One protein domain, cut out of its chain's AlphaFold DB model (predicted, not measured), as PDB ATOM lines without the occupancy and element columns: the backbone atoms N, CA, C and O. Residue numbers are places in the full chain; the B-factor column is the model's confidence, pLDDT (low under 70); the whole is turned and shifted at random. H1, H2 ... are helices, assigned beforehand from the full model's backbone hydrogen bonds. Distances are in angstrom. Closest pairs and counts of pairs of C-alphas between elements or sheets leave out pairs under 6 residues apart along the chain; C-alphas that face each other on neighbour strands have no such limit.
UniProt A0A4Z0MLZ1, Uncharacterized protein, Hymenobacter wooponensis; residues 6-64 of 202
ATOM      1  N   GLY A   6      -9.033 -16.432 -38.310       67.94
ATOM      2  CA  GLY A   6      -7.676 -16.955 -38.509       67.94
ATOM      3  C   GLY A   6      -7.224 -17.923 -37.411       67.94
ATOM      4  O   GLY A   6      -6.725 -19.000 -37.723       67.94
ATOM      5  N   GLU A   7      -7.508 -17.614 -36.143       74.00
ATOM      6  CA  GLU A   7      -7.147 -18.474 -35.004       74.00
ATOM      7  C   GLU A   7      -7.824 -19.848 -35.093       74.00
ATOM      8  O   GLU A   7      -7.206 -20.877 -34.824       74.00
ATOM      9  N   TRP A   8      -9.081 -19.895 -35.539       79.94
ATOM     10  CA  TRP A   8      -9.803 -21.155 -35.735       79.94
ATOM     11  C   TRP A   8      -9.251 -21.994 -36.889       79.94
ATOM     12  O   TRP A   8      -9.257 -23.225 -36.812       79.94
ATOM     13  N   VAL A   9      -8.728 -21.352 -37.937       78.69
ATOM     14  CA  VAL A   9      -8.036 -22.050 -39.030       78.69
ATOM     15  C   VAL A   9      -6.720 -22.651 -38.542       78.69
ATOM     16  O   VAL A   9      -6.407 -23.788 -38.892       78.69
ATOM     17  N   ASP A  10      -5.972 -21.949 -37.695       78.38
ATOM     18  CA  ASP A  10      -4.725 -22.477 -37.137       78.38
ATOM     19  C   ASP A  10      -4.977 -23.644 -36.179       78.38
ATOM     20  O   ASP A  10      -4.294 -24.669 -36.257       78.38
ATOM     21  N   ARG A  11      -6.035 -23.570 -35.366       76.50
ATOM     22  CA  ARG A  11      -6.484 -24.701 -34.537       76.50
ATOM     23  C   ARG A  11      -6.925 -25.891 -35.388       76.50
ATOM     24  O   ARG A  11      -6.549 -27.022 -35.101       76.50
ATOM     25  N   ALA A  12      -7.620 -25.661 -36.501       80.69
ATOM     26  CA  ALA A  12      -7.918 -26.721 -37.462       80.69
ATOM     27  C   ALA A  12      -6.652 -27.381 -38.037       80.69
ATOM     28  O   ALA A  12      -6.614 -28.606 -38.185       80.69
ATOM     29  N   ARG A  13      -5.592 -26.611 -38.331       80.56
ATOM     30  CA  ARG A  13      -4.300 -27.176 -38.769       80.56
ATOM     31  C   ARG A  13      -3.657 -28.026 -37.672       80.56
ATOM     32  O   ARG A  13      -3.123 -29.088 -37.986       80.56
ATOM     33  N   GLN A  14      -3.743 -27.603 -36.411       78.06
ATOM     34  CA  GLN A  14      -3.255 -28.387 -35.270       78.06
ATOM     35  C   GLN A  14      -4.018 -29.711 -35.130       78.06
ATOM     36  O   GLN A  14      -3.388 -30.760 -35.018       78.06
ATOM     37  N   ILE A  15      -5.347 -29.690 -35.263       80.12
ATOM     38  CA  ILE A  15      -6.192 -30.895 -35.273       80.12
ATOM     39  C   ILE A  15      -5.793 -31.847 -36.411       80.12
ATOM     40  O   ILE A  15      -5.656 -33.053 -36.203       80.12
ATOM     41  N   LYS A  16      -5.534 -31.318 -37.614       79.88
ATOM     42  CA  LYS A  16      -5.033 -32.115 -38.746       79.88
ATOM     43  C   LYS A  16      -3.707 -32.813 -38.423       79.88
ATOM     44  O   LYS A  16      -3.535 -33.961 -38.820       79.88
ATOM     45  N   LEU A  17      -2.777 -32.124 -37.755       77.25
ATOM     46  CA  LEU A  17      -1.467 -32.676 -37.391       77.25
ATOM     47  C   LEU A  17      -1.559 -33.706 -36.258       77.25
ATOM     48  O   LEU A  17      -0.846 -34.704 -36.292       77.25
ATOM     49  N   ALA A  18      -2.435 -33.480 -35.276       75.31
ATOM     50  CA  ALA A  18      -2.647 -34.397 -34.158       75.31
ATOM     51  C   ALA A  18      -3.342 -35.699 -34.596       75.31
ATOM     52  O   ALA A  18      -3.008 -36.778 -34.102       75.31
ATOM     53  N   GLY A  19      -4.279 -35.606 -35.542       72.81
ATOM     54  CA  GLY A  19      -5.084 -36.733 -36.006       72.81
ATOM     55  C   GLY A  19      -6.313 -36.996 -35.129       72.81
ATOM     56  O   GLY A  19      -6.377 -36.604 -33.962       72.81
ATOM     57  N   LEU A  20      -7.307 -37.685 -35.701       75.38
ATOM     58  CA  LEU A  20      -8.625 -37.909 -35.088       75.38
ATOM     59  C   LEU A  20      -8.552 -38.575 -33.703       75.38
ATOM     60  O   LEU A  20      -9.263 -38.168 -32.796       75.38
ATOM     61  N   MET A  21      -7.674 -39.568 -33.531       71.81
ATOM     62  CA  MET A  21      -7.582 -40.362 -32.294       71.81
ATOM     63  C   MET A  21      -6.895 -39.626 -31.133       71.81
ATOM     64  O   MET A  21      -6.973 -40.080 -29.997       71.81
ATOM     65  N   ARG A  22      -6.193 -38.519 -31.410       71.44
ATOM     66  CA  ARG A  22      -5.432 -37.740 -30.414       71.44
ATOM     67  C   ARG A  22      -6.028 -36.360 -30.145       71.44
ATOM     68  O   ARG A  22      -5.519 -35.636 -29.297       71.44
ATOM     69  N   THR A  23      -7.070 -35.990 -30.883       77.19
ATOM     70  CA  THR A  23      -7.762 -34.712 -30.722       77.19
ATOM     71  C   THR A  23      -8.935 -34.904 -29.775       77.19
ATOM     72  O   THR A  23      -9.709 -35.846 -29.946       77.19
ATOM     73  N   ASP A  24      -9.101 -34.002 -28.808       82.69
ATOM     74  CA  ASP A  24     -10.303 -34.006 -27.983       82.69
ATOM     75  C   ASP A  24     -11.529 -33.761 -28.872       82.69
ATOM     76  O   ASP A  24     -11.638 -32.766 -29.594       82.69
ATOM     77  N   SER A  25     -12.475 -34.689 -28.808       78.94
ATOM     78  CA  SER A  25     -13.783 -34.598 -29.447       78.94
ATOM     79  C   SER A  25     -14.500 -33.260 -29.196       78.94
ATOM     80  O   SER A  25     -15.174 -32.759 -30.101       78.94
ATOM     81  N   ALA A  26     -14.344 -32.650 -28.013       81.25
ATOM     82  CA  ALA A  26     -14.935 -31.353 -27.686       81.25
ATOM     83  C   ALA A  26     -14.225 -30.195 -28.407       81.25
ATOM     84  O   ALA A  26     -14.877 -29.276 -28.910       81.25
ATOM     85  N   GLU A  27     -12.897 -30.262 -28.515       80.19
ATOM     86  CA  GLU A  27     -12.098 -29.288 -29.261       80.19
ATOM     87  C   GLU A  27     -12.408 -29.355 -30.761       80.19
ATOM     88  O   GLU A  27     -12.602 -28.329 -31.416       80.19
ATOM     89  N   LEU A  28     -12.550 -30.566 -31.295       83.19
ATOM     90  CA  LEU A  28     -12.927 -30.794 -32.684       83.19
ATOM     91  C   LEU A  28     -14.317 -30.241 -33.004       83.19
ATOM     92  O   LEU A  28     -14.491 -29.575 -34.026       83.19
ATOM     93  N   ALA A  29     -15.291 -30.464 -32.120       80.75
ATOM     94  CA  ALA A  29     -16.631 -29.905 -32.258       80.75
ATOM     95  C   ALA A  29     -16.618 -28.365 -32.242       80.75
ATOM     96  O   ALA A  29     -17.304 -27.742 -33.053       80.75
ATOM     97  N   ALA A  30     -15.804 -27.750 -31.377       82.88
ATOM     98  CA  ALA A  30     -15.660 -26.297 -31.301       82.88
ATOM     99  C   ALA A  30     -15.030 -25.705 -32.573       82.88
ATOM    100  O   ALA A  30     -15.534 -24.720 -33.113       82.88
ATOM    101  N   VAL A  31     -13.970 -26.334 -33.097       83.19
ATOM    102  CA  VAL A  31     -13.332 -25.908 -34.353       83.19
ATOM    103  C   VAL A  31     -14.282 -26.078 -35.537       83.19
ATOM    104  O   VAL A  31     -14.389 -25.181 -36.370       83.19
ATOM    105  N   TYR A  32     -15.018 -27.188 -35.602       83.44
ATOM    106  CA  TYR A  32     -16.019 -27.398 -36.643       83.44
ATOM    107  C   TYR A  32     -17.119 -26.328 -36.599       83.44
ATOM    108  O   TYR A  32     -17.417 -25.730 -37.630       83.44
ATOM    109  N   ALA A  33     -17.664 -26.027 -35.417       83.19
ATOM    110  CA  ALA A  33     -18.685 -24.993 -35.247       83.19
ATOM    111  C   ALA A  33     -18.178 -23.592 -35.635       83.19
ATOM    112  O   ALA A  33     -18.927 -22.791 -36.188       83.19
ATOM    113  N   ALA A  34     -16.898 -23.301 -35.395       82.06
ATOM    114  CA  ALA A  34     -16.295 -22.031 -35.784       82.06
ATOM    115  C   ALA A  34     -16.053 -21.913 -37.301       82.06
ATOM    116  O   ALA A  34     -16.204 -20.830 -37.870       82.06
ATOM    117  N   LEU A  35     -15.684 -23.011 -37.971       81.44
ATOM    118  CA  LEU A  35     -15.466 -23.037 -39.423       81.44
ATOM    119  C   LEU A  35     -16.774 -23.133 -40.221       81.44
ATOM    120  O   LEU A  35     -16.856 -22.604 -41.331       81.44
ATOM    121  N   TYR A  36     -17.791 -23.771 -39.643       82.38
ATOM    122  CA  TYR A  36     -19.103 -24.001 -40.238       82.38
ATOM    123  C   TYR A  36     -20.221 -23.524 -39.295       82.38
ATOM    124  O   TYR A  36     -20.989 -24.340 -38.786       82.38
ATOM    125  N   PRO A  37     -20.370 -22.204 -39.079       77.44
ATOM    126  CA  PRO A  37     -21.336 -21.655 -38.119       77.44
ATOM    127  C   PRO A  37     -22.804 -21.921 -38.487       77.44
ATOM    128  O   PRO A  37     -23.687 -21.758 -37.651       77.44
ATOM    129  N   THR A  38     -23.079 -22.320 -39.732       77.19
ATOM    130  CA  THR A  38     -24.418 -22.676 -40.224       77.19
ATOM    131  C   THR A  38     -24.686 -24.183 -40.228       77.19
ATOM    132  O   THR A  38     -25.761 -24.596 -40.653       77.19
ATOM    133  N   ALA A  39     -23.715 -25.014 -39.835       77.94
ATOM    134  CA  ALA A  39     -23.865 -26.467 -39.807       77.94
ATOM    135  C   ALA A  39     -24.365 -26.962 -38.443       77.94
ATOM    136  O   ALA A  39     -24.213 -26.291 -37.424       77.94
ATOM    137  N   GLU A  40     -24.952 -28.161 -38.424       76.06
ATOM    138  CA  GLU A  40     -25.414 -28.776 -37.180       76.06
ATOM    139  C   GLU A  40     -24.253 -29.032 -36.202       76.06
ATOM    140  O   GLU A  40     -23.159 -29.428 -36.625       76.06
ATOM    141  N   PRO A  41     -24.472 -28.833 -34.889       79.00
ATOM    142  CA  PRO A  41     -23.444 -29.050 -33.884       79.00
ATOM    143  C   PRO A  41     -23.055 -30.529 -33.799       79.00
ATOM    144  O   PRO A  41     -23.897 -31.429 -33.762       79.00
ATOM    145  N   VAL A  42     -21.750 -30.779 -33.719       83.62
ATOM    146  CA  VAL A  42     -21.190 -32.133 -33.662       83.62
ATOM    147  C   VAL A  42     -21.498 -32.771 -32.312       83.62
ATOM    148  O   VAL A  42     -21.207 -32.211 -31.255       83.62
ATOM    149  N   ARG A  43     -22.040 -33.990 -32.336       81.25
ATOM    150  CA  ARG A  43     -22.269 -34.780 -31.122       81.25
ATOM    151  C   ARG A  43     -20.972 -35.445 -30.673       81.25
ATOM    152  O   ARG A  43     -20.527 -36.420 -31.269       81.25
ATOM    153  N   VAL A  44     -20.418 -34.936 -29.580       76.31
ATOM    154  CA  VAL A  44     -19.116 -35.312 -29.009       76.31
ATOM    155  C   VAL A  44     -19.029 -36.797 -28.601       76.31
ATOM    156  O   VAL A  44     -17.978 -37.412 -28.719       76.31
ATOM    157  N   GLY A  45     -20.153 -37.411 -28.208       74.44
ATOM    158  CA  GLY A  45     -20.246 -38.841 -27.860       74.44
ATOM    159  C   GLY A  45     -20.521 -39.795 -29.033       74.44
ATOM    160  O   GLY A  45     -20.740 -40.983 -28.816       74.44
ATOM    161  N   CYS A  46     -20.560 -39.299 -30.273       80.94
ATOM    162  CA  CYS A  46     -20.838 -40.090 -31.473       80.94
ATOM    163  C   CYS A  46     -19.581 -40.159 -32.347       80.94
ATOM    164  O   CYS A  46     -19.264 -39.203 -33.055       80.94
ATOM    165  N   TYR A  47     -18.890 -41.304 -32.351       78.44
ATOM    166  CA  TYR A  47     -17.645 -41.474 -33.115       78.44
ATOM    167  C   TYR A  47     -17.808 -41.131 -34.603       78.44
ATOM    168  O   TYR A  47     -17.002 -40.394 -35.165       78.44
ATOM    169  N   LYS A  48     -18.901 -41.593 -35.228       81.31
ATOM    170  CA  LYS A  48     -19.211 -41.289 -36.633       81.31
ATOM    171  C   LYS A  48     -19.338 -39.780 -36.881       81.31
ATOM    172  O   LYS A  48     -18.777 -39.267 -37.840       81.31
ATOM    173  N   CYS A  49     -20.009 -39.069 -35.979       81.62
ATOM    174  CA  CYS A  49     -20.234 -37.630 -36.067       81.62
ATOM    175  C   CYS A  49     -18.918 -36.843 -35.922       81.62
ATOM    176  O   CYS A  49     -18.670 -35.891 -36.658       81.62
ATOM    177  N   VAL A  50     -18.043 -37.271 -35.005       80.00
ATOM    178  CA  VAL A  50     -16.713 -36.672 -34.796       80.00
ATOM    179  C   VAL A  50     -15.796 -36.938 -35.999       80.00
ATOM    180  O   VAL A  50     -15.097 -36.033 -36.454       80.00
ATOM    181  N   ALA A  51     -15.836 -38.143 -36.575       79.44
ATOM    182  CA  ALA A  51     -15.064 -38.490 -37.768       79.44
ATOM    183  C   ALA A  51     -15.505 -37.690 -39.010       79.44
ATOM    184  O   ALA A  51     -14.664 -37.211 -39.775       79.44
ATOM    185  N   GLU A  52     -16.812 -37.497 -39.205       82.94
ATOM    186  CA  GLU A  52     -17.355 -36.679 -40.298       82.94
ATOM    187  C   GLU A  52     -16.959 -35.203 -40.156       82.94
ATOM    188  O   GLU A  52     -16.509 -34.583 -41.127       82.94
ATOM    189  N   ALA A  53     -17.033 -34.664 -38.937       81.56
ATOM    190  CA  ALA A  53     -16.580 -33.313 -38.631       81.56
ATOM    191  C   ALA A  53     -15.075 -33.141 -38.890       81.56
ATOM    192  O   ALA A  53     -14.663 -32.163 -39.515       81.56
ATOM    193  N   PHE A  54     -14.251 -34.125 -38.516       84.25
ATOM    194  CA  PHE A  54     -12.819 -34.124 -38.820       84.25
ATOM    195  C   PHE A  54     -12.554 -34.056 -40.325       84.25
ATOM    196  O   PHE A  54     -11.766 -33.234 -40.790       84.25
ATOM    197  N   GLN A  55     -13.243 -34.884 -41.117       84.88
ATOM    198  CA  GLN A  55     -13.091 -34.861 -42.570       84.88
ATOM    199  C   GLN A  55     -13.519 -33.525 -43.183       84.88
ATOM    200  O   GLN A  55     -12.875 -33.057 -44.125       84.88
ATOM    201  N   ALA A  56     -14.579 -32.901 -42.670       81.81
ATOM    202  CA  ALA A  56     -15.009 -31.581 -43.119       81.81
ATOM    203  C   ALA A  56     -13.948 -30.508 -42.824       81.81
ATOM    204  O   ALA A  56     -13.600 -29.737 -43.717       81.81
ATOM    205  N   VAL A  57     -13.345 -30.531 -41.631       84.38
ATOM    206  CA  VAL A  57     -12.214 -29.656 -41.272       84.38
ATOM    207  C   VAL A  57     -11.023 -29.873 -42.216       84.38
ATOM    208  O   VAL A  57     -10.442 -28.909 -42.718       84.38
ATOM    209  N   LEU A  58     -10.684 -31.125 -42.549       83.94
ATOM    210  CA  LEU A  58      -9.619 -31.420 -43.514       83.94
ATOM    211  C   LEU A  58      -9.920 -30.883 -44.918       83.94
ATOM    212  O   LEU A  58      -9.003 -30.414 -45.594       83.94
ATOM    213  N   ARG A  59     -11.181 -30.947 -45.365       81.81
ATOM    214  CA  ARG A  59     -11.604 -30.372 -46.651       81.81
ATOM    215  C   ARG A  59     -11.491 -28.850 -46.631       81.81
ATOM    216  O   ARG A  59     -10.909 -28.303 -47.562       81.81
ATOM    217  N   TYR A  60     -11.946 -28.199 -45.559       81.38
ATOM    218  CA  TYR A  60     -11.813 -26.751 -45.379       81.38
ATOM    219  C   TYR A  60     -10.353 -26.296 -45.513       81.38
ATOM    220  O   TYR A  60     -10.052 -25.356 -46.240       81.38
ATOM    221  N   LEU A  61      -9.419 -27.007 -44.875       80.31
ATOM    222  CA  LEU A  61      -7.990 -26.681 -44.939       80.31
ATOM    223  C   LEU A  61      -7.356 -26.879 -46.321       80.31
ATOM    224  O   LEU A  61      -6.293 -26.318 -46.571       80.31
ATOM    225  N   ARG A  62      -7.958 -27.684 -47.206       77.75
ATOM    226  CA  ARG A  62      -7.495 -27.818 -48.598       77.75
ATOM    227  C   ARG A  62      -7.947 -26.652 -49.472       77.75
ATOM    228  O   ARG A  62      -7.274 -26.359 -50.451       77.75
ATOM    229  N   THR A  63      -9.075 -26.025 -49.144       69.19
ATOM    230  CA  THR A  63      -9.662 -24.928 -49.928       69.19
ATOM    231  C   THR A  63      -9.405 -23.549 -49.325       69.19
ATOM    232  O   THR A  63      -9.674 -22.546 -49.979       69.19
ATOM    233  N   ALA A  64      -8.914 -23.476 -48.085       65.12
ATOM    234  CA  ALA A  64      -8.566 -22.218 -47.439       65.12
ATOM    235  C   ALA A  64      -7.362 -21.568 -48.153       65.12
ATOM    236  O   ALA A  64      -6.307 -22.207 -48.240       65.12
TER     237      ALA A  64
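What this domain is: This is residues 6 to 64 of the 202 residues of an uncharacterized protein of Hymenobacter wooponensis (UniProt A0A4Z0MLZ1). Two helices, H1 and H2, form a splayed hairpin like a V that is open towards their link, and the longest helix, H3, crosses over one side of it. Each helix touches the other two, and the long link between H2 and H3 runs back past H2 to where H3 begins. The printed part has 59 residues with three named helices, in the order H1, H2, H3, and no named strand; the class is all helix. It is compact, with a radius of gyration of the C-alphas of 10.1 A, and rounded, spanning 27 by 26 by 17 A.

How they stand to each other: H1, residues 6 to 18, touches H2, residues 25 to 35. Their closest C-alphas, those of Trp 8 and Val 31, are 6.1 A apart. They form a helical hairpin, running opposite ways at a steep tilt of 39 degrees. H3, residues 47 to 63, touches H2 and runs the same way at a steep tilt of 39 degrees; their closest C-alphas, those of Tyr 32 and Ala 53, are 6.3 A apart. H3 touches H1 with residues 57 to 61 alone, and the closest C-alphas, those of Ala 12 and Val 57, are 6.4 A apart. H1 and H3 run opposite ways at a steep tilt of 61 degrees. The helix packing is mostly crossed, with 0 of the 3 touching pairs at a shallow tilt. In H1, H2 and H3 every O i to N i+4 pair is within hydrogen-bond range.

Where its parts are: H1 begins at C-alpha 6 (-7.676, -16.955, -38.509) and is 18.7 A long from first to last C-alpha. H2 is 15.4 A long and begins at C-alpha 25 (-13.783, -34.598, -29.447). H3 is 24.9 A long and ends at C-alpha 63 (-9.662, -24.928, -49.928).

The domain as a whole: The two C-alphas farthest apart, those of Gly 45 and Ala 64, are 28.2 A from each other. The printed part has no cut. The link from H1 to H2 is short, with 6 residues, and that from H2 to H3 is long, with 11. The mean pLDDT of the printed part is 79.1; residue 6 and residues 63 to 64 are under 70.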